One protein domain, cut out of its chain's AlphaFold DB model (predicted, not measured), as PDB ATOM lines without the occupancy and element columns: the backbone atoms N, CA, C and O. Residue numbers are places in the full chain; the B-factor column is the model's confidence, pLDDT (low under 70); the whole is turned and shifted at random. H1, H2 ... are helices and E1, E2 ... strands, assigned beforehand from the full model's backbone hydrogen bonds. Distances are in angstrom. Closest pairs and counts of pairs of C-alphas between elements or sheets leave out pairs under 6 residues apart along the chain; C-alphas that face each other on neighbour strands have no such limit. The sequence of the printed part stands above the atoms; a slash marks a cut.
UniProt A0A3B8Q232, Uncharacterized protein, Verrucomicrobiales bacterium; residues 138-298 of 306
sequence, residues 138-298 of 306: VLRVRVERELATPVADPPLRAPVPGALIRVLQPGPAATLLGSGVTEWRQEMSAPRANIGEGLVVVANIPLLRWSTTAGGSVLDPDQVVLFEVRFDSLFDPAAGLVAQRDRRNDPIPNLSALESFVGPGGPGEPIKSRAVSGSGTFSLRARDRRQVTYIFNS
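Overview. This is residues 138 to 298 of the 306 residues of an uncharacterized protein of Verrucomicrobiales bacterium (UniProt A0A3B8Q232). With little regular structure, a strongly twisted, branched sheet of eight strands rolls partway round, open between E7 and E8, with H2 on it; the E5 to E6 link and H1 lie at opposite ends. Of 161 printed residues, 63 are in named elements, mostly strand: E1 to E6, H1, H2, E7, E8. The whole is only just compact, close to loose, with radius of gyration of the C-alphas 18.0 A and spans of 62 by 38 by 36 A.

Arrangement. E1, residues 138 to 146, has E2, 157 to 159, and E5, 197 to 202, antiparallel on one side and E8, 289 to 297, parallel on the other, with N 142 and O 292 2.8 A apart. E3, 164 to 169, E4, 175 to 181, and E5 form a meander, antiparallel neighbours in turn; E6, 223 to 230, antiparallel to E3, makes it a Greek key. E7, 281 to 284, is antiparallel to E6. H2, 255 to 260, is on the sheet at a height of 9.5 A; H1, 239 to 243, is not on it.

Along the chain. E1, 25.3 A long, begins at C-alpha 138 (228.838, 176.162, 244.984); E8, 26.3 A, ends at C-alpha 297 (227.772, 169.833, 220.022).

Size, cuts and confidence. The printed part has no cut; 65 residues have pLDDT under 70, among them 261 to 292.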
ATOM      1  N   VAL A 138     228.802 177.583 245.309       88.94
ATOM      2  CA  VAL A 138     228.838 176.162 244.984       88.94
ATOM      3  C   VAL A 138     228.080 175.913 243.696       88.94
ATOM      4  O   VAL A 138     226.902 176.248 243.560       88.94
ATOM      5  N   LEU A 139     228.767 175.273 242.759       86.56
ATOM      6  CA  LEU A 139     228.249 174.958 241.445       86.56
ATOM      7  C   LEU A 139     228.259 173.449 241.257       86.56
ATOM      8  O   LEU A 139     229.307 172.808 241.326       86.56
ATOM      9  N   ARG A 140     227.080 172.896 240.996       89.44
ATOM     10  CA  ARG A 140     226.917 171.524 240.521       89.44
ATOM     11  C   ARG A 140     226.832 171.562 239.012       89.44
ATOM     12  O   ARG A 140     225.850 172.047 238.455       89.44
ATOM     13  N   VAL A 141     227.897 171.131 238.356       85.75
ATOM     14  CA  VAL A 141     228.044 171.266 236.912       85.75
ATOM     15  C   VAL A 141     227.894 169.902 236.272       85.75
ATOM     16  O   VAL A 141     228.707 169.018 236.516       85.75
ATOM     17  N   ARG A 142     226.879 169.735 235.429       87.69
ATOM     18  CA  ARG A 142     226.726 168.545 234.596       87.69
ATOM     19  C   ARG A 142     227.281 168.827 233.212       87.69
ATOM     20  O   ARG A 142     226.878 169.802 232.583       87.69
ATOM     21  N   VAL A 143     228.190 167.984 232.744       85.06
ATOM     22  CA  VAL A 143     228.754 168.082 231.397       85.06
ATOM     23  C   VAL A 143     228.142 166.985 230.540       85.06
ATOM     24  O   VAL A 143     228.246 165.802 230.864       85.06
ATOM     25  N   GLU A 144     227.508 167.382 229.444       84.94
ATOM     26  CA  GLU A 144     226.864 166.484 228.493       84.94
ATOM     27  C   GLU A 144     227.402 166.722 227.078       84.94
ATOM     28  O   GLU A 144     227.677 167.850 226.664       84.94
ATOM     29  N   ARG A 145     227.536 165.636 226.322       80.44
ATOM     30  CA  ARG A 145     227.825 165.630 224.892       80.44
ATOM     31  C   ARG A 145     226.544 165.341 224.135       80.44
ATOM     32  O   ARG A 145     225.878 164.347 224.428       80.44
ATOM     33  N   GLU A 146     226.255 166.150 223.128       80.12
ATOM     34  CA  GLU A 146     225.221 165.824 222.152       80.12
ATOM     35  C   GLU A 146     225.703 164.711 221.217       80.12
ATOM     36  O   GLU A 146     226.787 164.790 220.639       80.12
ATOM     37  N   LEU A 147     224.924 163.642 221.091       79.00
ATOM     38  CA  LEU A 147     225.239 162.528 220.210       79.00
ATOM     39  C   LEU A 147     224.726 162.842 218.808       79.00
ATOM     40  O   LEU A 147     223.541 163.131 218.636       79.00
ATOM     41  N   ALA A 148     225.606 162.729 217.810       70.50
ATOM     42  CA  ALA A 148     225.254 162.851 216.400       70.50
ATOM     43  C   ALA A 148     224.259 161.741 216.023       70.50
ATOM     44  O   ALA A 148     224.641 160.632 215.648       70.50
ATOM     45  N   THR A 149     222.969 162.030 216.185       64.75
ATOM     46  CA  THR A 149     221.878 161.093 215.933       64.75
ATOM     47  C   THR A 149     220.969 161.729 214.890       64.75
ATOM     48  O   THR A 149     220.376 162.763 215.177       64.75
ATOM     49  N   PRO A 150     220.834 161.151 213.685       58.75
ATOM     50  CA  PRO A 150     220.171 161.842 212.580       58.75
ATOM     51  C   PRO A 150     218.646 162.019 212.731       58.75
ATOM     52  O   PRO A 150     218.043 162.635 211.860       58.75
ATOM     53  N   VAL A 151     217.998 161.471 213.774       64.56
ATOM     54  CA  VAL A 151     216.519 161.364 213.840       64.56
ATOM     55  C   VAL A 151     215.927 161.538 215.257       64.56
ATOM     56  O   VAL A 151     214.764 161.216 215.475       64.56
ATOM     57  N   ALA A 152     216.685 162.007 216.253       62.78
ATOM     58  CA  ALA A 152     216.142 162.188 217.608       62.78
ATOM     59  C   ALA A 152     215.756 163.653 217.865       62.78
ATOM     60  O   ALA A 152     216.619 164.526 217.808       62.78
ATOM     61  N   ASP A 153     214.481 163.899 218.180       70.88
ATOM     62  CA  ASP A 153     213.989 165.172 218.717       70.88
ATOM     63  C   ASP A 153     213.304 164.917 220.078       70.88
ATOM     64  O   ASP A 153     212.265 164.246 220.115       70.88
ATOM     65  N   PRO A 154     213.883 165.369 221.210       72.19
ATOM     66  CA  PRO A 154     215.128 166.138 221.324       72.19
ATOM     67  C   PRO A 154     216.394 165.292 221.066       72.19
ATOM     68  O   PRO A 154     216.354 164.063 221.192       72.19
ATOM     69  N   PRO A 155     217.543 165.929 220.752       74.06
ATOM     70  CA  PRO A 155     218.793 165.223 220.489       74.06
ATOM     71  C   PRO A 155     219.255 164.415 221.705       74.06
ATOM     72  O   PRO A 155     219.150 164.852 222.856       74.06
ATOM     73  N   LEU A 156     219.794 163.220 221.445       80.31
ATOM     74  CA  LEU A 156     220.320 162.350 222.493       80.31
ATOM     75  C   LEU A 156     221.574 162.961 223.120       80.31
ATOM     76  O   LEU A 156     222.443 163.490 222.428       80.31
ATOM     77  N   ARG A 157     221.696 162.835 224.443       82.12
ATOM     78  CA  ARG A 157     222.825 163.364 225.212       82.12
ATOM     79  C   ARG A 157     223.467 162.278 226.055       82.12
ATOM     80  O   ARG A 157     222.778 161.416 226.600       82.12
ATOM     81  N   ALA A 158     224.785 162.340 226.178       83.00
ATOM     82  CA  ALA A 158     225.565 161.453 227.029       83.00
ATOM     83  C   ALA A 158     226.380 162.264 228.047       83.00
ATOM     84  O   ALA A 158     226.957 163.284 227.671       83.00
ATOM     85  N   PRO A 159     226.469 161.832 229.316       85.25
ATOM     86  CA  PRO A 159     227.329 162.492 230.291       85.25
ATOM     87  C   PRO A 159     228.804 162.388 229.884       85.25
ATOM     88  O   PRO A 159     229.224 161.395 229.288       85.25
ATOM     89  N   VAL A 160     229.596 163.392 230.255       86.19
ATOM     90  CA  VAL A 160     231.050 163.422 230.048       86.19
ATOM     91  C   VAL A 160     231.753 163.334 231.405       86.19
ATOM     92  O   VAL A 160     231.946 164.355 232.072       86.19
ATOM     93  N   PRO A 161     232.089 162.117 231.860       89.62
ATOM     94  CA  PRO A 161     232.806 161.903 233.113       89.62
ATOM     95  C   PRO A 161     234.292 162.267 233.005       89.62
ATOM     96  O   PRO A 161     234.870 162.232 231.921       89.62
ATOM     97  N   GLY A 162     234.919 162.594 234.138       90.81
ATOM     98  CA  GLY A 162     236.344 162.931 234.209       90.81
ATOM     99  C   GLY A 162     236.717 164.272 233.564       90.81
ATOM    100  O   GLY A 162     237.895 164.539 233.332       90.81
ATOM    101  N   ALA A 163     235.734 165.121 233.264       90.31
ATOM    102  CA  ALA A 163     235.946 166.446 232.704       90.31
ATOM    103  C   ALA A 163     236.344 167.438 233.804       90.31
ATOM    104  O   ALA A 163     235.645 167.583 234.806       90.31
ATOM    105  N   LEU A 164     237.445 168.155 233.597       93.12
ATOM    106  CA  LEU A 164     237.874 169.276 234.422       93.12
ATOM    107  C   LEU A 164     237.058 170.521 234.064       93.12
ATOM    108  O   LEU A 164     237.110 171.013 232.939       93.12
ATOM    109  N   ILE A 165     236.362 171.069 235.049       91.81
ATOM    110  CA  ILE A 165     235.643 172.336 234.963       91.81
ATOM    111  C   ILE A 165     236.456 173.401 235.689       91.81
ATOM    112  O   ILE A 165     236.914 173.195 236.816       91.81
ATOM    113  N   ARG A 166     236.616 174.561 235.063       90.62
ATOM    114  CA  ARG A 166     237.332 175.720 235.600       90.62
ATOM    115  C   ARG A 166     236.418 176.934 235.541       90.62
ATOM    116  O   ARG A 166     235.777 177.191 234.525       90.62
ATOM    117  N   VAL A 167     236.378 177.678 236.636       87.81
ATOM    118  CA  VAL A 167     235.691 178.963 236.743       87.81
ATOM    119  C   VAL A 167     236.757 180.036 236.817       87.81
ATOM    120  O   VAL A 167     237.597 180.026 237.720       87.81
ATOM    121  N   LEU A 168     236.746 180.938 235.848       86.19
ATOM    122  CA  LEU A 168     237.774 181.948 235.663       86.19
ATOM    123  C   LEU A 168     237.175 183.344 235.825       86.19
ATOM    124  O   LEU A 168     236.070 183.616 235.358       86.19
ATOM    125  N   GLN A 169     237.923 184.254 236.438       84.31
ATOM    126  CA  GLN A 169     237.635 185.678 236.334       84.31
ATOM    127  C   GLN A 169     238.093 186.164 234.953       84.31
ATOM    128  O   GLN A 169     239.257 185.935 234.606       84.31
ATOM    129  N   PRO A 170     237.227 186.832 234.169       79.06
ATOM    130  CA  PRO A 170     237.623 187.402 232.889       79.06
ATOM    131  C   PRO A 170     238.671 188.505 233.084       79.06
ATOM    132  O   PRO A 170     238.640 189.252 234.063       79.06
ATOM    133  N   GLY A 171     239.599 188.608 232.136       78.38
ATOM    134  CA  GLY A 171     240.665 189.607 232.121       78.38
ATOM    135  C   GLY A 171     241.786 189.226 231.146       78.38
ATOM    136  O   GLY A 171     241.743 188.130 230.586       78.38
ATOM    137  N   PRO A 172     242.801 190.093 230.955       76.56
ATOM    138  CA  PRO A 172     243.935 189.826 230.059       76.56
ATOM    139  C   PRO A 172     244.707 188.551 230.424       76.56
ATOM    140  O   PRO A 172     245.181 187.834 229.551       76.56
ATOM    141  N   ALA A 173     244.782 188.254 231.723       81.19
ATOM    142  CA  ALA A 173     245.226 186.978 232.262       81.19
ATOM    143  C   ALA A 173     244.084 186.402 233.107       81.19
ATOM    144  O   ALA A 173     243.890 186.787 234.263       81.19
ATOM    145  N   ALA A 174     243.278 185.528 232.499       80.44
ATOM    146  CA  ALA A 174     242.142 184.910 233.171       80.44
ATOM    147  C   ALA A 174     242.604 184.215 234.463       80.44
ATOM    148  O   ALA A 174     243.472 183.342 234.442       80.44
ATOM    149  N   THR A 175     242.041 184.623 235.600       86.94
ATOM    150  CA  THR A 175     242.458 184.123 236.919       86.94
ATOM    151  C   THR A 175     241.555 182.976 237.343       86.94
ATOM    152  O   THR A 175     240.335 183.119 237.309       86.94
ATOM    153  N   LEU A 176     242.125 181.845 237.758       89.38
ATOM    154  CA  LEU A 176     241.337 180.717 238.257       89.38
ATOM    155  C   LEU A 176     240.709 181.054 239.613       89.38
ATOM    156  O   LEU A 176     241.420 181.308 240.579       89.38
ATOM    157  N   LEU A 177     239.381 181.017 239.675       88.44
ATOM    158  CA  LEU A 177     238.601 181.246 240.893       88.44
ATOM    159  C   LEU A 177     238.219 179.933 241.582       88.44
ATOM    160  O   LEU A 177     238.140 179.864 242.804       88.44
ATOM    161  N   GLY A 178     237.969 178.887 240.798       91.88
ATOM    162  CA  GLY A 178     237.617 177.569 241.307       91.88
ATOM    163  C   GLY A 178     237.665 176.515 240.211       91.88
ATOM    164  O   GLY A 178     237.649 176.826 239.020       91.88
ATOM    165  N   SER A 179     237.745 175.250 240.608       95.19
ATOM    166  CA  SER A 179     237.749 174.127 239.671       95.19
ATOM    167  C   SER A 179     237.168 172.870 240.304       95.19
ATOM    168  O   SER A 179     237.316 172.666 241.508       95.19
ATOM    169  N   GLY A 180     236.559 172.027 239.481       95.44
ATOM    170  CA  GLY A 180     235.954 170.749 239.854       95.44
ATOM    171  C   GLY A 180     236.188 169.718 238.760       95.44
ATOM    172  O   GLY A 180     236.545 170.084 237.644       95.44
ATOM    173  N   VAL A 181     235.981 168.440 239.058       95.38
ATOM    174  CA  VAL A 181     236.023 167.374 238.049       95.38
ATOM    175  C   VAL A 181     234.694 166.634 238.076       95.38
ATOM    176  O   VAL A 181     234.137 166.421 239.153       95.38
ATOM    177  N   THR A 182     234.161 166.288 236.904       92.81
ATOM    178  CA  THR A 182     232.941 165.484 236.825       92.81
ATOM    179  C   THR A 182     233.205 164.061 237.288       92.81
ATOM    180  O   THR A 182     234.174 163.432 236.871       92.81
ATOM    181  N   GLU A 183     232.329 163.545 238.143       91.25
ATOM    182  CA  GLU A 183     232.400 162.197 238.681       91.25
ATOM    183  C   GLU A 183     232.397 161.175 237.540       91.25
ATOM    184  O   GLU A 183     231.614 161.256 236.584       91.25
ATOM    185  N   TRP A 184     233.312 160.218 237.638       88.69
ATOM    186  CA  TRP A 184     233.473 159.135 236.672       88.69
ATOM    187  C   TRP A 184     233.332 157.764 237.308       88.69
ATOM    188  O   TRP A 184     233.137 156.777 236.595       88.69
ATOM    189  N   ARG A 185     233.430 157.692 238.638       85.19
ATOM    190  CA  ARG A 185     233.335 156.436 239.362       85.19
ATOM    191  C   ARG A 185     231.918 155.915 239.248       85.19
ATOM    192  O   ARG A 185     230.941 156.643 239.417       85.19
ATOM    193  N   GLN A 186     231.813 154.625 238.966       69.81
ATOM    194  CA  GLN A 186     230.535 153.940 239.026       69.81
ATOM    195  C   GLN A 186     230.354 153.401 240.438       69.81
ATOM    196  O   GLN A 186     231.024 152.454 240.860       69.81
ATOM    197  N   GLU A 187     229.452 154.010 241.197       63.84
ATOM    198  CA  GLU A 187     228.998 153.397 242.435       63.84
ATOM    199  C   GLU A 187     228.232 152.113 242.089       63.84
ATOM    200  O   GLU A 187     227.217 152.147 241.404       63.84
ATOM    201  N   MET A 188     228.704 150.961 242.579       54.78
ATOM    202  CA  MET A 188     227.994 149.679 242.421       54.78
ATOM    203  C   MET A 188     226.573 149.711 243.008       54.78
ATOM    204  O   MET A 188     225.730 148.915 242.600       54.78
ATOM    205  N   SER A 189     226.318 150.610 243.964       48.75
ATOM    206  CA  SER A 189     225.084 150.654 244.753       48.75
ATOM    207  C   SER A 189     224.145 151.803 244.381       48.75
ATOM    208  O   SER A 189     223.011 151.817 244.854       48.75
ATOM    209  N   ALA A 190     224.584 152.754 243.551       46.50
ATOM    210  CA  ALA A 190     223.762 153.875 243.119       46.50
ATOM    211  C   ALA A 190     223.703 153.903 241.586       46.50
ATOM    212  O   ALA A 190     224.738 153.789 240.926       46.50
ATOM    213  N   PRO A 191     222.508 154.043 240.980       49.66
ATOM    214  CA  PRO A 191     222.400 154.218 239.536       49.66
ATOM    215  C   PRO A 191     223.224 155.436 239.094       49.66
ATOM    216  O   PRO A 191     223.549 156.292 239.912       49.66
ATOM    217  N   ARG A 192     223.526 155.517 237.790       57.84
ATOM    218  CA  ARG A 192     224.345 156.515 237.053       57.84
ATOM    219  C   ARG A 192     224.058 158.018 237.310       57.84
ATOM    220  O   ARG A 192     224.502 158.848 236.525       57.84
ATOM    221  N   ALA A 193     223.306 158.380 238.347       58.34
ATOM    222  CA  ALA A 193     222.768 159.699 238.645       58.34
ATOM    223  C   ALA A 193     223.828 160.806 238.674       58.34
ATOM    224  O   ALA A 193     223.558 161.884 238.157       58.34
ATOM    225  N   ASN A 194     225.029 160.521 239.184       62.34
ATOM    226  CA  ASN A 194     226.073 161.538 239.354       62.34
ATOM    227  C   ASN A 194     227.173 161.480 238.278       62.34
ATOM    228  O   ASN A 194     228.047 162.341 238.261       62.34
ATOM    229  N   ILE A 195     227.169 160.486 237.378       81.12
ATOM    230  CA  ILE A 195     228.214 160.374 236.348       81.12
ATOM    231  C   ILE A 195     228.114 161.578 235.410       81.12
ATOM    232  O   ILE A 195     227.054 161.857 234.845       81.12
ATOM    233  N   GLY A 196     229.233 162.275 235.217       82.81
ATOM    234  CA  GLY A 196     229.269 163.511 234.438       82.81
ATOM    235  C   GLY A 196     228.810 164.757 235.206       82.81
ATOM    236  O   GLY A 196     228.757 165.828 234.607       82.81
ATOM    237  N   GLU A 197     228.510 164.654 236.505       89.44
ATOM    238  CA  GLU A 197     228.300 165.796 237.403       89.44
ATOM    239  C   GLU A 197     229.568 166.077 238.214       89.44
ATOM    240  O   GLU A 197     230.183 165.167 238.755       89.44
ATOM    241  N   GLY A 198     229.976 167.338 238.307       91.38
ATOM    242  CA  GLY A 198     231.127 167.783 239.084       91.38
ATOM    243  C   GLY A 198     230.750 168.864 240.085       91.38
ATOM    244  O   GLY A 198     229.894 169.710 239.821       91.38
ATOM    245  N   LEU A 199     231.427 168.859 241.231       93.44
ATOM    246  CA  LEU A 199     231.333 169.928 242.217       93.44
ATOM    247  C   LEU A 199     232.442 170.947 241.970       93.44
ATOM    248  O   LEU A 199     233.623 170.644 242.138       93.44
ATOM    249  N   VAL A 200     232.065 172.168 241.601       93.62
ATOM    250  CA  VAL A 200     232.985 173.302 241.525       93.62
ATOM    251  C   VAL A 200     232.683 174.235 242.680       93.62
ATOM    252  O   VAL A 200     231.597 174.804 242.780       93.62
ATOM    253  N   VAL A 201     233.667 174.401 243.553       91.06
ATOM    254  CA  VAL A 201     233.584 175.351 244.655       91.06
ATOM    255  C   VAL A 201     234.445 176.553 244.320       91.06
ATOM    256  O   VAL A 201     235.629 176.410 244.006       91.06
ATOM    257  N   VAL A 202     233.847 177.735 244.403       88.50
ATOM    258  CA  VAL A 202     234.560 179.002 244.296       88.50
ATOM    259  C   VAL A 202     234.654 179.589 245.697       88.50
ATOM    260  O   VAL A 202     233.694 180.157 246.230       88.50
ATOM    261  N   ALA A 203     235.813 179.386 246.318       81.12
ATOM    262  CA  ALA A 203     236.125 179.986 247.603       81.12
ATOM    263  C   ALA A 203     236.401 181.487 247.417       81.12
ATOM    264  O   ALA A 203     236.936 181.911 246.396       81.12
ATOM    265  N   ASN A 204     236.056 182.291 248.424       73.88
ATOM    266  CA  ASN A 204     236.404 183.715 248.490       73.88
ATOM    267  C   ASN A 204     235.824 184.596 247.364       73.88
ATOM    268  O   ASN A 204     236.463 185.567 246.960       73.88
ATOM    269  N   ILE A 205     234.607 184.310 246.879       70.81
ATOM    270  CA  ILE A 205     233.873 185.284 246.053       70.81
ATOM    271  C   ILE A 205     233.618 186.539 246.904       70.81
ATOM    272  O   ILE A 205     232.961 186.428 247.945       70.81
ATOM    273  N   PRO A 206     234.107 187.729 246.500       66.06
ATOM    274  CA  PRO A 206     233.822 188.963 247.219       66.06
ATOM    275  C   PRO A 206     232.311 189.195 247.281       66.06
ATOM    276  O   PRO A 206     231.649 189.213 246.248       66.06
ATOM    277  N   LEU A 207     231.775 189.374 248.491       63.53
ATOM    278  CA  LEU A 207     230.338 189.571 248.727       63.53
ATOM    279  C   LEU A 207     229.807 190.876 248.117       63.53
ATOM    280  O   LEU A 207     228.631 190.956 247.776       63.53
ATOM    281  N   LEU A 208     230.662 191.895 248.021       68.31
ATOM    282  CA  LEU A 208     230.337 193.222 247.510       68.31
ATOM    283  C   LEU A 208     231.559 193.774 246.775       68.31
ATOM    284  O   LEU A 208     232.659 193.801 247.332       68.31
ATOM    285  N   ARG A 209     231.370 194.218 245.533       70.19
ATOM    286  CA  ARG A 209     232.382 194.951 244.763       70.19
ATOM    287  C   ARG A 209     231.888 196.365 244.496       70.19
ATOM    288  O   ARG A 209     230.685 196.594 244.424       70.19
ATOM    289  N   TRP A 210     232.812 197.306 244.326       72.94
ATOM    290  CA  TRP A 210     232.463 198.624 243.803       72.94
ATOM    291  C   TRP A 210     232.045 198.474 242.344       72.94
ATOM    292  O   TRP A 210     232.798 197.931 241.534       72.94
ATOM    293  N   SER A 211     230.843 198.932 242.026       75.12
ATOM    294  CA  SER A 211     230.353 198.954 240.655       75.12
ATOM    295  C   SER A 211     231.164 199.933 239.818       75.12
ATOM    296  O   SER A 211     231.463 201.048 240.249       75.12
ATOM    297  N   THR A 212     231.486 199.527 238.595       76.00
ATOM    298  CA  THR A 212     232.119 200.394 237.594       76.00
ATOM    299  C   THR A 212     231.101 201.023 236.640       76.00
ATOM    300  O   THR A 212     231.486 201.737 235.717       76.00
ATOM    301  N   THR A 213     229.803 200.760 236.828       78.00
ATOM    302  CA  THR A 213     228.739 201.281 235.964       78.00
ATOM    303  C   THR A 213     228.390 202.711 236.366       78.00
ATOM    304  O   THR A 213     227.833 202.946 237.440       78.00
ATOM    305  N   ALA A 214     228.685 203.676 235.491       80.88
ATOM    306  CA  ALA A 214     228.331 205.078 235.703       80.88
ATOM    307  C   ALA A 214     226.809 205.243 235.892       80.88
ATOM    308  O   ALA A 214     226.023 204.787 235.065       80.88
ATOM    309  N   GLY A 215     226.396 205.880 236.994       83.88
ATOM    310  CA  GLY A 215     224.980 206.064 237.350       83.88
ATOM    311  C   GLY A 215     224.266 204.807 237.872       83.88
ATOM    312  O   GLY A 215     223.065 204.863 238.122       83.88
ATOM    313  N   GLY A 216     224.976 203.685 238.035       78.81
ATOM    314  CA  GLY A 216     224.440 202.443 238.597       78.81
ATOM    315  C   GLY A 216     224.509 202.375 240.128       78.81
ATOM    316  O   GLY A 216     224.962 203.304 240.797       78.81
ATOM    317  N   SER A 217     224.078 201.239 240.690       78.94
ATOM    318  CA  SER A 217     224.304 200.914 242.110       78.94
ATOM    319  C   SER A 217     225.790 201.023 242.437       78.94
ATOM    320  O   SER A 217     226.606 200.582 241.642       78.94
ATOM    321  N   VAL A 218     226.138 201.561 243.607       78.31
ATOM    322  CA  VAL A 218     227.529 201.681 244.085       78.31
ATOM    323  C   VAL A 218     228.152 200.311 244.360       78.31
ATOM    324  O   VAL A 218     229.358 200.124 244.207       78.31
ATOM    325  N   LEU A 219     227.316 199.349 244.749       78.88
ATOM    326  CA  LEU A 219     227.720 197.990 245.063       78.88
ATOM    327  C   LEU A 219     227.152 197.035 244.019       78.88
ATOM    328  O   LEU A 219     225.941 197.035 243.776       78.88
ATOM    329  N   ASP A 220     228.030 196.225 243.437       71.12
ATOM    330  CA  ASP A 220     227.677 195.131 242.541       71.12
ATOM    331  C   ASP A 220     227.878 193.792 243.275       71.12
ATOM    332  O   ASP A 220     229.014 193.463 243.654       71.12
ATOM    333  N   PRO A 221     226.795 193.045 243.562       67.88
ATOM    334  CA  PRO A 221     226.890 191.718 244.158       67.88
ATOM    335  C   PRO A 221     227.226 190.632 243.125       67.88
ATOM    336  O   PRO A 221     227.477 189.493 243.519       67.88
ATOM    337  N   ASP A 222     227.184 190.946 241.825       67.81
ATOM    338  CA  ASP A 222     227.404 189.992 240.750       67.81
ATOM    339  C   ASP A 222     228.873 189.956 240.322       67.81
ATOM    340  O   ASP A 222     229.519 190.965 240.040       67.81
ATOM    341  N   GLN A 223     229.417 188.744 240.233       72.88
ATOM    342  CA  GLN A 223     230.723 188.509 239.642       72.88
ATOM    343  C   GLN A 223     230.559 187.811 238.299       72.88
ATOM    344  O   GLN A 223     230.150 186.652 238.237       72.88
ATOM    345  N   VAL A 224     230.942 188.502 237.227       74.94
ATOM    346  CA  VAL A 224     231.066 187.885 235.907       74.94
ATOM    347  C   VAL A 224     232.197 186.858 235.933       74.94
ATOM    348  O   VAL A 224     233.325 187.174 236.323       74.94
ATOM    349  N   VAL A 225     231.899 185.636 235.502       79.19
ATOM    350  CA  VAL A 225     232.871 184.548 235.362       79.19
ATOM    351  C   VAL A 225     232.774 183.885 233.995       79.19
ATOM    352  O   VAL A 225     231.726 183.901 233.345       79.19
ATOM    353  N   LEU A 226     233.878 183.265 233.592       80.94
ATOM    354  CA  LEU A 226     233.966 182.384 232.438       80.94
ATOM    355  C   LEU A 226     234.024 180.937 232.917       80.94
ATOM    356  O   LEU A 226     234.771 180.617 233.844       80.94
ATOM    357  N   PHE A 227     233.270 180.064 232.257       79.56
ATOM    358  CA  PHE A 227     233.428 178.623 232.409       79.56
ATOM    359  C   PHE A 227     234.308 178.069 231.299       79.56
ATOM    360  O   PHE A 227     234.154 178.408 230.126       79.56
ATOM    361  N   GLU A 228     235.208 177.179 231.685       83.12
ATOM    362  CA  GLU A 228     236.031 176.395 230.782       83.12
ATOM    363  C   GLU A 228     235.888 174.918 231.163       83.12
ATOM    364  O   GLU A 228     236.038 174.553 232.330       83.12
ATOM    365  N   VAL A 229     235.599 174.070 230.176       83.06
ATOM    366  CA  VAL A 229     235.513 172.616 230.348       83.06
ATOM    367  C   VAL A 229     236.604 171.963 229.510       83.06
ATOM    368  O   VAL A 229     236.747 172.242 228.320       83.06
ATOM    369  N   ARG A 230     237.385 171.084 230.138       85.81
ATOM    370  CA  ARG A 230     238.444 170.291 229.508       85.81
ATOM    371  C   ARG A 230     238.182 168.820 229.798       85.81
ATOM    372  O   ARG A 230     237.791 168.477 230.907       85.81
ATOM    373  N   PHE A 231     238.413 167.940 228.837       83.69
ATOM    374  CA  PHE A 231     238.272 166.499 229.039       83.69
ATOM    375  C   PHE A 231     239.394 165.753 228.322       83.69
ATOM    376  O   PHE A 231     239.928 166.225 227.318       83.69
ATOM    377  N   ASP A 232     239.749 164.592 228.860       83.69
ATOM    378  CA  ASP A 232     240.721 163.688 228.258       83.69
ATOM    379  C   ASP A 232     240.002 162.809 227.226       83.69
ATOM    380  O   ASP A 232     239.106 162.039 227.563       83.69
ATOM    381  N   SER A 233     240.355 162.946 225.948       77.31
ATOM    382  CA  SER A 233     239.732 162.178 224.865       77.31
ATOM    383  C   SER A 233     240.081 160.689 224.891       77.31
ATOM    384  O   SER A 233     239.405 159.906 224.228       77.31
ATOM    385  N   LEU A 234     241.170 160.320 225.572       79.88
ATOM    386  CA  LEU A 234     241.623 158.935 225.713       79.88
ATOM    387  C   LEU A 234     241.035 158.270 226.960       79.88
ATOM    388  O   LEU A 234     241.129 157.054 227.106       79.88
ATOM    389  N   PHE A 235     240.426 159.054 227.851       82.88
ATOM    390  CA  PHE A 235     239.786 158.534 229.043       82.88
ATOM    391  C   PHE A 235     238.480 157.816 228.685       82.88
ATOM    392  O   PHE A 235     237.501 158.438 228.268       82.88
ATOM    393  N   ASP A 236     238.470 156.499 228.888       82.06
ATOM    394  CA  ASP A 236     237.266 155.677 228.819       82.06
ATOM    395  C   ASP A 236     236.846 155.239 230.236       82.06
ATOM    396  O   ASP A 236     237.466 154.341 230.815       82.06
ATOM    397  N   PRO A 237     235.782 155.828 230.813       78.12
ATOM    398  CA  PRO A 237     235.275 155.444 232.133       78.12
ATOM    399  C   PRO A 237     234.746 154.000 232.168       78.12
ATOM    400  O   PRO A 237     234.603 153.426 233.247       78.12
ATOM    401  N   ALA A 238     234.416 153.408 231.013       75.19
ATOM    402  CA  ALA A 238     233.886 152.055 230.920       75.19
ATOM    403  C   ALA A 238     234.983 150.982 230.864       75.19
ATOM    404  O   ALA A 238     234.694 149.818 231.148       75.19
ATOM    405  N   ALA A 239     236.236 151.353 230.575       70.06
ATOM    406  CA  ALA A 239     237.347 150.409 230.457       70.06
ATOM    407  C   ALA A 239     237.586 149.591 231.744       70.06
ATOM    408  O   ALA A 239     237.932 148.414 231.675       70.06
ATOM    409  N   GLY A 240     237.328 150.170 232.924       57.41
ATOM    410  CA  GLY A 240     237.459 149.480 234.218       57.41
ATOM    411  C   GLY A 240     236.319 148.513 234.555       57.41
ATOM    412  O   GLY A 240     236.466 147.659 235.426       57.41
ATOM    413  N   LEU A 241     235.181 148.602 233.858       57.25
ATOM    414  CA  LEU A 241     233.984 147.817 234.181       57.25
ATOM    415  C   LEU A 241     234.096 146.352 233.764       57.25
ATOM    416  O   LEU A 241     233.384 145.509 234.302       57.25
ATOM    417  N   VAL A 242     234.988 146.036 232.825       52.38
ATOM    418  CA  VAL A 242     235.178 144.668 232.323       52.38
ATOM    419  C   VAL A 242     235.975 143.810 233.322       52.38
ATOM    420  O   VAL A 242     235.847 142.590 233.320       52.38
ATOM    421  N   ALA A 243     236.738 144.430 234.231       51.22
ATOM    422  CA  ALA A 243     237.663 143.749 235.147       51.22
ATOM    423  C   ALA A 243     237.172 143.663 236.613       51.22
ATOM    424  O   ALA A 243     237.982 143.479 237.521       51.22
ATOM    425  N   GLN A 244     235.858 143.809 236.855       49.34
ATOM    426  CA  GLN A 244     235.204 143.890 238.176       49.34
ATOM    427  C   GLN A 244     235.872 143.066 239.295       49.34
ATOM    428  O   GLN A 244     235.757 141.840 239.328       49.34
ATOM    429  N   ARG A 245     236.485 143.778 240.258       52.25
ATOM    430  CA  ARG A 245     236.523 143.478 241.713       52.25
ATOM    431  C   ARG A 245     237.388 144.455 242.515       52.25
ATOM    432  O   ARG A 245     237.257 144.487 243.734       52.25
ATOM    433  N   ASP A 246     238.225 145.267 241.866       63.66
ATOM    434  CA  ASP A 246     239.153 146.163 242.559       63.66
ATOM    435  C   ASP A 246     239.067 147.614 242.055       63.66
ATOM    436  O   ASP A 246     239.611 147.944 241.003       63.66
ATOM    437  N   ARG A 247     238.437 148.497 242.848       65.44
ATOM    438  CA  ARG A 247     238.361 149.949 242.571       65.44
ATOM    439  C   ARG A 247     239.738 150.610 242.461       65.44
ATOM    440  O   ARG A 247     239.860 151.692 241.895       65.44
ATOM    441  N   ARG A 248     240.797 149.971 242.973       64.81
ATOM    442  CA  ARG A 248     242.174 150.468 242.824       64.81
ATOM    443  C   ARG A 248     242.634 150.492 241.371       64.81
ATOM    444  O   ARG A 248     243.594 151.203 241.099       64.81
ATOM    445  N   ASN A 249     241.946 149.793 240.466       67.75
ATOM    446  CA  ASN A 249     242.272 149.713 239.042       67.75
ATOM    447  C   ASN A 249     241.276 150.458 238.144       67.75
ATOM    448  O   ASN A 249     241.367 150.340 236.925       67.75
ATOM    449  N   ASP A 250     240.348 151.234 238.714       74.81
ATOM    450  CA  ASP A 250     239.448 152.045 237.896       74.81
ATOM    451  C   ASP A 250     240.276 153.009 237.024       74.81
ATOM    452  O   ASP A 250     241.299 153.539 237.488       74.81
ATOM    453  N   PRO A 251     239.882 153.238 235.759       82.12
ATOM    454  CA  PRO A 251     240.530 154.238 234.931       82.12
ATOM    455  C   PRO A 251     240.355 155.607 235.599       82.12
ATOM    456  O   PRO A 251     239.284 155.935 236.117       82.12
ATOM    457  N   ILE A 252     241.415 156.415 235.595       86.56
ATOM    458  CA  ILE A 252     241.418 157.774 236.148       86.56
ATOM    459  C   ILE A 252     241.782 158.742 235.015       86.56
ATOM    460  O   ILE A 252     242.735 158.465 234.280       86.56
ATOM    461  N   PRO A 253     241.062 159.867 234.852       88.56
ATOM    462  CA  PRO A 253     241.406 160.873 233.851       88.56
ATOM    463  C   PRO A 253     242.787 161.482 234.131       88.56
ATOM    464  O   PRO A 253     243.163 161.692 235.288       88.56
ATOM    465  N   ASN A 254     243.543 161.834 233.086       89.00
ATOM    466  CA  ASN A 254     244.848 162.479 233.249       89.00
ATOM    467  C   ASN A 254     244.709 163.962 233.641       89.00
ATOM    468  O   ASN A 254     244.884 164.873 232.830       89.00
ATOM    469  N   LEU A 255     244.397 164.215 234.914       90.56
ATOM    470  CA  LEU A 255     244.146 165.564 235.431       90.56
ATOM    471  C   LEU A 255     245.359 166.486 235.312       90.56
ATOM    472  O   LEU A 255     245.187 167.673 235.054       90.56
ATOM    473  N   SER A 256     246.575 165.955 235.452       87.81
ATOM    474  CA  SER A 256     247.795 166.753 235.317       87.81
ATOM    475  C   SER A 256     247.910 167.367 233.919       87.81
ATOM    476  O   SER A 256     248.213 168.552 233.810       87.81
ATOM    477  N   ALA A 257     247.580 166.609 232.864       85.56
ATOM    478  CA  ALA A 257     247.544 167.126 231.494       85.56
ATOM    479  C   ALA A 257     246.429 168.170 231.288       85.56
ATOM    480  O   ALA A 257     246.637 169.195 230.638       85.56
ATOM    481  N   LEU A 258     245.249 167.949 231.880       86.81
ATOM    482  CA  LEU A 258     244.132 168.901 231.794       86.81
ATOM    483  C   LEU A 258     244.426 170.216 232.536       86.81
ATOM    484  O   LEU A 258     243.967 171.285 232.122       86.81
ATOM    485  N   GLU A 259     245.191 170.159 233.626       88.25
ATOM    486  CA  GLU A 259     245.587 171.318 234.428       88.25
ATOM    487  C   GLU A 259     246.708 172.138 233.783       88.25
ATOM    488  O   GLU A 259     246.667 173.367 233.877       88.25
ATOM    489  N   SER A 260     247.674 171.481 233.127       79.12
ATOM    490  CA  SER A 260     248.871 172.114 232.560       79.12
ATOM    491  C   SER A 260     248.636 172.878 231.259       79.12
ATOM    492  O   SER A 260     249.517 173.617 230.837       79.12
ATOM    493  N   PHE A 261     247.484 172.723 230.601       60.47
ATOM    494  CA  PHE A 261     247.234 173.373 229.314       60.47
ATOM    495  C   PHE A 261     247.205 174.911 229.436       60.47
ATOM    496  O   PHE A 261     246.324 175.474 230.104       60.47
ATOM    497  N   VAL A 262     248.169 175.561 228.767       53.53
ATOM    498  CA  VAL A 262     248.398 177.025 228.744       53.53
ATOM    499  C   VAL A 262     247.723 177.709 227.540       53.53
ATOM    500  O   VAL A 262     247.645 178.931 227.485       53.53
ATOM    501  N   GLY A 263     247.176 176.945 226.595       47.50
ATOM    502  CA  GLY A 263     246.533 177.469 225.388       47.50
ATOM    503  C   GLY A 263     246.914 176.668 224.140       47.50
ATOM    504  O   GLY A 263     247.739 175.756 224.232       47.50
ATOM    505  N   PRO A 264     246.313 176.983 222.978       43.81
ATOM    506  CA  PRO A 264     246.636 176.321 221.713       43.81
ATOM    507  C   PRO A 264     248.135 176.458 221.391       43.81
ATOM    508  O   PRO A 264     248.652 177.575 221.407       43.81
ATOM    509  N   GLY A 265     248.828 175.347 221.109       43.62
ATOM    510  CA  GLY A 265     250.251 175.333 220.735       43.62
ATOM    511  C   GLY A 265     251.276 175.468 221.876       43.62
ATOM    512  O   GLY A 265     252.455 175.690 221.604       43.62
ATOM    513  N   GLY A 266     250.867 175.364 223.146       36.09
ATOM    514  CA  GLY A 266     251.786 175.366 224.295       36.09
ATOM    515  C   GLY A 266     252.304 173.968 224.686       36.09
ATOM    516  O   GLY A 266     251.649 172.962 224.404       36.09
ATOM    517  N   PRO A 267     253.446 173.863 225.395       30.78
ATOM    518  CA  PRO A 267     253.889 172.599 225.984       30.78
ATOM    519  C   PRO A 267     252.831 172.076 226.968       30.78
ATOM    520  O   PRO A 267     252.365 172.807 227.841       30.78
ATOM    521  N   GLY A 268     252.433 170.812 226.801       37.97
ATOM    522  CA  GLY A 268     251.288 170.232 227.507       37.97
ATOM    523  C   GLY A 268     249.967 170.305 226.737       37.97
ATOM    524  O   GLY A 268     248.932 170.046 227.342       37.97
ATOM    525  N   GLU A 269     249.982 170.635 225.438       34.44
ATOM    526  CA  GLU A 269     248.885 170.338 224.508       34.44
ATOM    527  C   GLU A 269     248.655 168.815 224.484       34.44
ATOM    528  O   GLU A 269     249.512 168.063 224.010       34.44
ATOM    529  N   PRO A 270     247.552 168.303 225.057       31.61
ATOM    530  CA  PRO A 270     247.287 166.875 225.049       31.61
ATOM    531  C   PRO A 270     247.089 166.432 223.605       31.61
ATOM    532  O   PRO A 270     246.311 167.047 222.875       31.61
ATOM    533  N   ILE A 271     247.743 165.333 223.222       31.80
ATOM    534  CA  ILE A 271     247.858 164.843 221.837       31.80
ATOM    535  C   ILE A 271     246.497 164.672 221.123       31.80
ATOM    536  O   ILE A 271     246.477 164.629 219.899       31.80
ATOM    537  N   LYS A 272     245.349 164.674 221.826       30.06
ATOM    538  CA  LYS A 272     244.004 164.850 221.234       30.06
ATOM    539  C   LYS A 272     242.987 165.608 222.125       30.06
ATOM    540  O   LYS A 272     241.790 165.371 221.987       30.06
ATOM    541  N   SER A 273     243.375 166.544 223.008       31.84
ATOM    542  CA  SER A 273     242.360 167.399 223.668       31.84
ATOM    543  C   SER A 273     242.092 168.653 222.837       31.84
ATOM    544  O   SER A 273     242.769 169.672 222.962       31.84
ATOM    545  N   ARG A 274     241.058 168.619 221.999       32.94
ATOM    546  CA  ARG A 274     240.476 169.868 221.512       32.94
ATOM    547  C   ARG A 274     239.634 170.419 222.657       32.94
ATOM    548  O   ARG A 274     238.584 169.858 222.957       32.94
ATOM    549  N   ALA A 275     240.119 171.464 223.329       33.19
ATOM    550  CA  ALA A 275     239.314 172.237 224.265       33.19
ATOM    551  C   ALA A 275     238.074 172.728 223.508       33.19
ATOM    552  O   ALA A 275     238.150 173.657 222.707       33.19
ATOM    553  N   VAL A 276     236.936 172.061 223.696       33.78
ATOM    554  CA  VAL A 276     235.649 172.594 223.254       33.78
ATOM    555  C   VAL A 276     235.269 173.625 224.309       33.78
ATOM    556  O   VAL A 276     234.557 173.340 225.266       33.78
ATOM    557  N   SER A 277     235.854 174.815 224.195       33.25
ATOM    558  CA  SER A 277     235.521 175.961 225.027       33.25
ATOM    559  C   SER A 277     234.179 176.526 224.571       33.25
ATOM    560  O   SER A 277     234.096 177.448 223.769       33.25
ATOM    561  N   GLY A 278     233.080 176.011 225.109       37.50
ATOM    562  CA  GLY A 278     231.900 176.863 225.245       37.50
ATOM    563  C   GLY A 278     232.183 177.793 226.403       37.50
ATOM    564  O   GLY A 278     232.033 177.417 227.561       37.50
ATOM    565  N   SER A 279     232.643 178.993 226.081       39.72
ATOM    566  CA  SER A 279     232.640 180.072 227.051       39.72
ATOM    567  C   SER A 279     231.211 180.601 227.128       39.72
ATOM    568  O   SER A 279     230.678 181.168 226.180       39.72
ATOM    569  N   GLY A 280     230.552 180.330 228.249       46.81
ATOM    570  CA  GLY A 280     229.361 181.063 228.655       46.81
ATOM    571  C   GLY A 280     229.771 182.101 229.687       46.81
ATOM    572  O   GLY A 280     230.548 181.797 230.597       46.81
ATOM    573  N   THR A 281     229.265 183.320 229.544       41.88
ATOM    574  CA  THR A 281     229.389 184.352 230.572       41.88
ATOM    575  C   THR A 281     228.259 184.159 231.576       41.88
ATOM    576  O   THR A 281     227.091 184.164 231.192       41.88
ATOM    577  N   PHE A 282     228.590 183.995 232.856       49.56
ATOM    578  CA  PHE A 282     227.605 183.849 233.934       49.56
ATOM    579  C   PHE A 282     227.894 184.843 235.059       49.56
ATOM    580  O   PHE A 282     229.054 185.163 235.313       49.56
ATOM    581  N   SER A 283     226.855 185.301 235.762       47.31
ATOM    582  CA  SER A 283     227.009 185.995 237.043       47.31
ATOM    583  C   SER A 283     226.939 184.996 238.200       47.31
ATOM    584  O   SER A 283     225.998 184.199 238.289       47.31
ATOM    585  N   LEU A 284     227.936 185.030 239.083       50.12
ATOM    586  CA  LEU A 284     227.963 184.287 240.343       50.12
ATOM    587  C   LEU A 284     227.811 185.232 241.530       50.12
ATOM    588  O   LEU A 284     228.381 186.321 241.536       50.12
ATOM    589  N   ARG A 285     227.104 184.763 242.561       50.81
ATOM    590  CA  ARG A 285     226.999 185.418 243.868       50.81
ATOM    591  C   ARG A 285     227.565 184.505 244.952       50.81
ATOM    592  O   ARG A 285     227.545 183.280 244.830       50.81
ATOM    593  N   ALA A 286     228.059 185.083 246.039       41.75
ATOM    594  CA  ALA A 286     228.428 184.301 247.216       41.75
ATOM    595  C   ALA A 286     227.180 183.647 247.846       41.75
ATOM    596  O   ALA A 286     226.099 184.235 247.836       41.75
ATOM    597  N   ARG A 287     227.342 182.438 248.409       54.44
ATOM    598  CA  ARG A 287     226.256 181.568 248.924       54.44
ATOM    599  C   ARG A 287     225.269 181.064 247.870       54.44
ATOM    600  O   ARG A 287     224.285 180.414 248.223       54.44
ATOM    601  N   ASP A 288     225.523 181.337 246.595       64.44
ATOM    602  CA  ASP A 288     224.696 180.818 245.522       64.44
ATOM    603  C   ASP A 288     224.927 179.310 245.367       64.44
ATOM    604  O   ASP A 288     226.065 178.824 245.415       64.44
ATOM    605  N   ARG A 289     223.828 178.573 245.214       61.62
ATOM    606  CA  ARG A 289     223.818 177.131 244.963       61.62
ATOM    607  C   ARG A 289     223.119 176.917 243.637       61.62
ATOM    608  O   ARG A 289     221.891 176.920 243.577       61.62
ATOM    609  N   ARG A 290     223.902 176.743 242.574       68.38
ATOM    610  CA  ARG A 290     223.361 176.570 241.221       68.38
ATOM    611  C   ARG A 290     223.687 175.206 240.652       68.38
ATOM    612  O   ARG A 290     224.783 174.680 240.847       68.38
ATOM    613  N   GLN A 291     222.735 174.691 239.889       65.69
ATOM    614  CA  GLN A 291     222.964 173.603 238.957       65.69
ATOM    615  C   GLN A 291     223.179 174.204 237.566       65.69
ATOM    616  O   GLN A 291     222.374 175.012 237.107       65.69
ATOM    617  N   VAL A 292     224.280 173.842 236.918       69.38
ATOM    618  CA  VAL A 292     224.644 174.311 235.578       69.38
ATOM    619  C   VAL A 292     224.792 173.090 234.688       69.38
ATOM    620  O   VAL A 292     225.630 172.233 234.953       69.38
ATOM    621  N   THR A 293     223.998 173.004 233.627       70.00
ATOM    622  CA  THR A 293     224.184 171.974 232.603       70.00
ATOM    623  C   THR A 293     224.914 172.597 231.428       70.00
ATOM    624  O   THR A 293     224.426 173.547 230.819       70.00
ATOM    625  N   TYR A 294     226.089 172.066 231.123       66.81
ATOM    626  CA  TYR A 294     226.894 172.459 229.982       66.81
ATOM    627  C   TYR A 294     226.784 171.381 228.902       66.81
ATOM    628  O   TYR A 294     227.150 170.227 229.131       66.81
ATOM    629  N   ILE A 295     226.261 171.761 227.739       61.09
ATOM    630  CA  ILE A 295     226.049 170.875 226.591       61.09
ATOM    631  C   ILE A 295     226.937 171.376 225.464       61.09
ATOM    632  O   ILE A 295     226.925 172.569 225.158       61.09
ATOM    633  N   PHE A 296     227.688 170.477 224.838       64.81
ATOM    634  CA  PHE A 296     228.446 170.807 223.637       64.81
ATOM    635  C   PHE A 296     228.068 169.906 222.464       64.81
ATOM    636  O   PHE A 296     227.890 168.692 222.614       64.81
ATOM    637  N   ASN A 297     228.000 170.522 221.284       48.75
ATOM    638  CA  ASN A 297     227.772 169.833 220.022       48.75
ATOM    639  C   ASN A 297     229.075 169.173 219.585       48.75
ATOM    640  O   ASN A 297     230.123 169.821 219.533       48.75
ATOM    641  N   SER A 298     229.024 167.882 219.268       48.47
ATOM    642  CA  SER A 298     230.184 167.181 218.734       48.47
ATOM    643  C   SER A 298     230.022 166.847 217.254       48.47
ATOM    644  O   SER A 298     229.609 165.741 216.926       48.47
TER     645      SER A 298